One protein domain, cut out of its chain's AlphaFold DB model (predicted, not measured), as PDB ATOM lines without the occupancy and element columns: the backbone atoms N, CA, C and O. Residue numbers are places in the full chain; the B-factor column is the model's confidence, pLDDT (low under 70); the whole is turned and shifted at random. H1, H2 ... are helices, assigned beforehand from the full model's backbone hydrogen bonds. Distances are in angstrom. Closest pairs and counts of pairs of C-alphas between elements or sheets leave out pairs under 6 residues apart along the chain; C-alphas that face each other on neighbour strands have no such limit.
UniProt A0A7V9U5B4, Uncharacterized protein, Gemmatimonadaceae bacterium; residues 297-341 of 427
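This is residues 297 to 341 of the 427 residues of an uncharacterized protein of Gemmatimonadaceae bacterium (UniProt A0A7V9U5B4). Two helices of nearly equal length, H2 and H1, lie side by side as a helical hairpin, folded back on each other through a tight turn. From the start of H1 the residues before it reach away from the pair as an arm, of which residues 297 to 303 stick out, while residues 335 to 341 make a tail after H2. The printed part has 45 residues with two named helices, H1 then H2, and no named strand; the class is all helix. It is only just compact, close to loose, with a radius of gyration of the C-alphas of 10.8 A, and its C-alphas span 30 by 23 by 15 A.

Begin with the longest helix, H2, residues 321 to 334: find C-alpha 321 at (147.198, 138.880, 135.569), and from there the helix runs 19.9 A to C-alpha 334 at (152.587, 121.988, 144.632). Then go back along the printed part to H1, residues 305 to 317, which starts with C-alpha 305 at (157.940, 127.903, 147.163) and is 18.5 A long from first to last C-alpha.

Look at the C-alphas of Ala 312 and Gly 324, the closest of the two helices, 4.7 A apart. H1 and H2 touch, with 18 pairs of C-alphas within 8 A. They form a hairpin and run opposite ways at a shallow tilt of 20 degrees, with their centres 9.2 A apart. In H2 every O i to N i+4 pair is within hydrogen-bond range; in H1 8 of 9 are.

The two C-alphas farthest apart are those of Gly 319 and Ser 339, 30.1 A. The link from H1 to H2 is tight, with 3 residues between them, and the printed part has no cut. Residues 297 to 303 stand free. The mean pLDDT of the printed part is 90.0; look for low confidence at residues 339 to 340, which are under 70 in this model.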
ATOM      1  N   ALA A 297     163.602 132.612 133.496       93.38
ATOM      2  CA  ALA A 297     164.220 132.319 132.208       93.38
ATOM      3  C   ALA A 297     165.352 131.276 132.298       93.38
ATOM      4  O   ALA A 297     165.763 130.716 131.279       93.38
ATOM      5  N   MET A 298     165.864 130.992 133.499       92.00
ATOM      6  CA  MET A 298     166.979 130.069 133.686       92.00
ATOM      7  C   MET A 298     166.542 128.611 133.677       92.00
ATOM      8  O   MET A 298     165.687 128.164 134.443       92.00
ATOM      9  N   THR A 299     167.209 127.825 132.835       86.69
ATOM     10  CA  THR A 299     166.971 126.384 132.771       86.69
ATOM     11  C   THR A 299     167.437 125.717 134.064       86.69
ATOM     12  O   THR A 299     168.566 125.920 134.508       86.69
ATOM     13  N   GLY A 300     166.571 124.898 134.658       83.19
ATOM     14  CA  GLY A 300     166.911 124.099 135.835       83.19
ATOM     15  C   GLY A 300     166.931 124.862 137.161       83.19
ATOM     16  O   GLY A 300     167.412 124.299 138.140       83.19
ATOM     17  N   PHE A 301     166.416 126.099 137.230       90.94
ATOM     18  CA  PHE A 301     166.226 126.780 138.514       90.94
ATOM     19  C   PHE A 301     165.200 126.017 139.377       90.94
ATOM     20  O   PHE A 301     164.034 125.891 138.978       90.94
ATOM     21  N   PRO A 302     165.595 125.496 140.554       87.75
ATOM     22  CA  PRO A 302     164.664 124.819 141.443       87.75
ATOM     23  C   PRO A 302     163.821 125.874 142.160       87.75
ATOM     24  O   PRO A 302     164.295 126.495 143.099       87.75
ATOM     25  N   TRP A 303     162.581 126.103 141.722       89.94
ATOM     26  CA  TRP A 303     161.712 127.142 142.289       89.94
ATOM     27  C   TRP A 303     161.447 126.936 143.790       89.94
ATOM     28  O   TRP A 303     160.654 126.043 144.125       89.94
ATOM     29  N   PRO A 304     162.001 127.779 144.687       90.12
ATOM     30  CA  PRO A 304     161.597 127.799 146.088       90.12
ATOM     31  C   PRO A 304     160.142 128.249 146.180       90.12
ATOM     32  O   PRO A 304     159.701 129.121 145.421       90.12
ATOM     33  N   PHE A 305     159.377 127.671 147.100       89.00
ATOM     34  CA  PHE A 305     157.940 127.903 147.163       89.00
ATOM     35  C   PHE A 305     157.609 129.355 147.538       89.00
ATOM     36  O   PHE A 305     156.725 129.957 146.925       89.00
ATOM     37  N   GLN A 306     158.397 129.955 148.436       91.50
ATOM     38  CA  GLN A 306     158.306 131.375 148.790       91.50
ATOM     39  C   GLN A 306     158.514 132.288 147.569       91.50
ATOM     40  O   GLN A 306     157.670 133.133 147.275       91.50
ATOM     41  N   ILE A 307     159.581 132.071 146.793       93.94
ATOM     42  CA  ILE A 307     159.892 132.895 145.608       93.94
ATOM     43  C   ILE A 307     158.840 132.704 144.514       93.94
ATOM     44  O   ILE A 307     158.445 133.665 143.859       93.94
ATOM     45  N   LYS A 308     158.331 131.479 144.328       94.00
ATOM     46  CA  LYS A 308     157.261 131.209 143.358       94.00
ATOM     47  C   LYS A 308     155.975 131.961 143.711       94.00
ATOM     48  O   LYS A 308     155.324 132.497 142.812       94.00
ATOM     49  N   LEU A 309     155.623 132.017 144.999       95.12
ATOM     50  CA  LEU A 309     154.483 132.791 145.489       95.12
ATOM     51  C   LEU A 309     154.679 134.286 145.255       95.12
ATOM     52  O   LEU A 309     153.798 134.934 144.692       95.12
ATOM     53  N   GLU A 310     155.822 134.832 145.662       96.94
ATOM     54  CA  GLU A 310     156.125 136.248 145.463       96.94
ATOM     55  C   GLU A 310     156.110 136.620 143.980       96.94
ATOM     56  O   GLU A 310     155.476 137.605 143.613       96.94
ATOM     57  N   TYR A 311     156.700 135.789 143.115       97.81
ATOM     58  CA  TYR A 311     156.635 135.951 141.663       97.81
ATOM     59  C   TYR A 311     155.188 136.002 141.158       97.81
ATOM     60  O   TYR A 311     154.817 136.917 140.425       97.81
ATOM     61  N   ALA A 312     154.334 135.067 141.595       97.62
ATOM     62  CA  ALA A 312     152.921 135.053 141.220       97.62
ATOM     63  C   ALA A 312     152.193 136.343 141.634       97.62
ATOM     64  O   ALA A 312     151.388 136.862 140.862       97.62
ATOM     65  N   ILE A 313     152.484 136.876 142.823       98.25
ATOM     66  CA  ILE A 313     151.892 138.129 143.309       98.25
ATOM     67  C   ILE A 313     152.427 139.329 142.521       98.25
ATOM     68  O   ILE A 313     151.637 140.168 142.090       98.25
ATOM     69  N   LEU A 314     153.738 139.404 142.290       98.38
ATOM     70  CA  LEU A 314     154.379 140.481 141.530       98.38
ATOM     71  C   LEU A 314     153.828 140.579 140.101       98.38
ATOM     72  O   LEU A 314     153.597 141.683 139.610       98.38
ATOM     73  N   LEU A 315     153.515 139.444 139.464       98.06
ATOM     74  CA  LEU A 315     152.820 139.424 138.173       98.06
ATOM     75  C   LEU A 315     151.471 140.156 138.239       98.06
ATOM     76  O   LEU A 315     151.157 140.930 137.336       98.06
ATOM     77  N   PHE A 316     150.690 139.980 139.309       97.31
ATOM     78  CA  PHE A 316     149.453 140.743 139.493       97.31
ATOM     79  C   PHE A 316     149.706 142.222 139.788       97.31
ATOM     80  O   PHE A 316     149.024 143.065 139.210       97.31
ATOM     81  N   GLN A 317     150.684 142.542 140.641       96.75
ATOM     82  CA  GLN A 317     151.045 143.932 140.957       96.75
ATOM     83  C   GLN A 317     151.409 144.726 139.691       96.75
ATOM     84  O   GLN A 317     151.067 145.900 139.574       96.75
ATOM     85  N   MET A 318     152.053 144.067 138.723       96.69
ATOM     86  CA  MET A 318     152.523 144.668 137.473       96.69
ATOM     87  C   MET A 318     151.574 144.455 136.278       96.69
ATOM     88  O   MET A 318     151.957 144.690 135.134       96.69
ATOM     89  N   GLY A 319     150.334 144.012 136.508       95.25
ATOM     90  CA  GLY A 319     149.310 143.918 135.458       95.25
ATOM     91  C   GLY A 319     149.352 142.657 134.581       95.25
ATOM     92  O   GLY A 319     148.520 142.497 133.686       95.25
ATOM     93  N   ARG A 320     150.271 141.718 134.833       96.56
ATOM     94  CA  ARG A 320     150.408 140.426 134.128       96.56
ATOM     95  C   ARG A 320     149.477 139.359 134.723       96.56
ATOM     96  O   ARG A 320     149.893 138.264 135.096       96.56
ATOM     97  N   HIS A 321     148.183 139.670 134.811       95.38
ATOM     98  CA  HIS A 321     147.198 138.880 135.569       95.38
ATOM     99  C   HIS A 321     147.030 137.426 135.086       95.38
ATOM    100  O   HIS A 321     146.822 136.531 135.900       95.38
ATOM    101  N   ARG A 322     147.115 137.174 133.770       94.38
ATOM    102  CA  ARG A 322     146.990 135.814 133.205       94.38
ATOM    103  C   ARG A 322     148.172 134.930 133.605       94.38
ATOM    104  O   ARG A 322     147.957 133.820 134.086       94.38
ATOM    105  N   ASP A 323     149.388 135.456 133.479       96.19
ATOM    106  CA  ASP A 323     150.615 134.780 133.912       96.19
ATOM    107  C   ASP A 323     150.563 134.515 135.423       96.19
ATOM    108  O   ASP A 323     150.859 133.412 135.886       96.19
ATOM    109  N   GLY A 324     150.105 135.506 136.200       96.25
ATOM    110  CA  GLY A 324     149.898 135.366 137.641       96.25
ATOM    111  C   GLY A 324     148.910 134.248 137.980       96.25
ATOM    112  O   GLY A 324     149.190 133.411 138.840       96.25
ATOM    113  N   GLN A 325     147.772 134.174 137.282       94.81
ATOM    114  CA  GLN A 325     146.770 133.120 137.473       94.81
ATOM    115  C   GLN A 325     147.335 131.727 137.164       94.81
ATOM    116  O   GLN A 325     147.084 130.785 137.922       94.81
ATOM    117  N   GLN A 326     148.119 131.598 136.088       94.88
ATOM    118  CA  GLN A 326     148.807 130.355 135.739       94.88
ATOM    119  C   GLN A 326     149.832 129.963 136.810       94.88
ATOM    120  O   GLN A 326     149.879 128.804 137.222       94.88
ATOM    121  N   SER A 327     150.606 130.925 137.317       94.81
ATOM    122  CA  SER A 327     151.574 130.684 138.391       94.81
ATOM    123  C   SER A 327     150.886 130.204 139.678       94.81
ATOM    124  O   SER A 327     151.311 129.215 140.273       94.81
ATOM    125  N   PHE A 328     149.751 130.803 140.064       94.31
ATOM    126  CA  PHE A 328     148.962 130.321 141.205       94.31
ATOM    127  C   PHE A 328     148.334 128.941 140.985       94.31
ATOM    128  O   PHE A 328     148.127 128.214 141.956       94.31
ATOM    129  N   ALA A 329     148.022 128.552 139.745       92.19
ATOM    130  CA  ALA A 329     147.583 127.187 139.460       92.19
ATOM    131  C   ALA A 329     148.682 126.167 139.781       92.19
ATOM    132  O   ALA A 329     148.419 125.222 140.519       92.19
ATOM    133  N   GLN A 330     149.915 126.437 139.348       91.12
ATOM    134  CA  GLN A 330     151.081 125.605 139.664       91.12
ATOM    135  C   GLN A 330     151.330 125.540 141.179       91.12
ATOM    136  O   GLN A 330     151.503 124.460 141.733       91.12
ATOM    137  N   ILE A 331     151.263 126.680 141.878       91.06
ATOM    138  CA  ILE A 331     151.398 126.744 143.347       91.06
ATOM    139  C   ILE A 331     150.393 125.815 144.038       91.06
ATOM    140  O   ILE A 331     150.767 125.086 144.955       91.06
ATOM    141  N   ARG A 332     149.128 125.801 143.599       88.69
ATOM    142  CA  ARG A 332     148.094 124.936 144.192       88.69
ATOM    143  C   ARG A 332     148.362 123.449 143.979       88.69
ATOM    144  O   ARG A 332     148.077 122.668 144.881       88.69
ATOM    145  N   GLU A 333     148.913 123.067 142.832       85.94
ATOM    146  CA  GLU A 333     149.339 121.685 142.572       85.94
ATOM    147  C   GLU A 333     150.496 121.282 143.501       85.94
ATOM    148  O   GLU A 333     150.517 120.172 144.028       85.94
ATOM    149  N   MET A 334     151.413 122.212 143.779       82.31
ATOM    150  CA  MET A 334     152.587 121.988 144.632       82.31
ATOM    151  C   MET A 334     152.253 121.913 146.132       82.31
ATOM    152  O   MET A 334     152.956 121.232 146.877       82.31
ATOM    153  N   LEU A 335     151.180 122.576 146.588       81.38
ATOM    154  CA  LEU A 335     150.770 122.605 148.005       81.38
ATOM    155  C   LEU A 335     150.495 121.217 148.601       81.38
ATOM    156  O   LEU A 335     150.590 121.048 149.812       81.38
ATOM    157  N   VAL A 336     150.137 120.234 147.772       73.88
ATOM    158  CA  VAL A 336     149.804 118.877 148.234       73.88
ATOM    159  C   VAL A 336     151.051 118.114 148.697       73.88
ATOM    160  O   VAL A 336     150.943 117.230 149.545       73.88
ATOM    161  N   SER A 337     152.227 118.441 148.152       70.50
ATOM    162  CA  SER A 337     153.436 117.621 148.291       70.50
ATOM    163  C   SER A 337     154.650 118.334 148.888       70.50
ATOM    164  O   SER A 337     155.641 117.662 149.166       70.50
ATOM    165  N   ARG A 338     154.620 119.662 149.059       75.06
ATOM    166  CA  ARG A 338     155.776 120.443 149.528       75.06
ATOM    167  C   ARG A 338     155.778 120.681 151.031       75.06
ATOM    168  O   ARG A 338     154.730 120.855 151.647       75.06
ATOM    169  N   SER A 339     156.982 120.710 151.600       69.12
ATOM    170  CA  SER A 339     157.216 120.798 153.046       69.12
ATOM    171  C   SER A 339     157.510 122.208 153.579       69.12
ATOM    172  O   SER A 339     157.391 122.431 154.785       69.12
ATOM    173  N   GLY A 340     157.857 123.163 152.710       68.19
ATOM    174  CA  GLY A 340     158.232 124.522 153.111       68.19
ATOM    175  C   GLY A 340     157.067 125.350 153.662       68.19
ATOM    176  O   GLY A 340     155.987 125.408 153.068       68.19
ATOM    177  N   ALA A 341     157.298 126.036 154.786       73.88
ATOM    178  CA  ALA A 341     156.388 127.065 155.276       73.88
ATOM    179  C   ALA A 341     156.466 128.294 154.361       73.88
ATOM    180  O   ALA A 341     157.554 128.745 154.014       73.88
TER     181      ALA A 341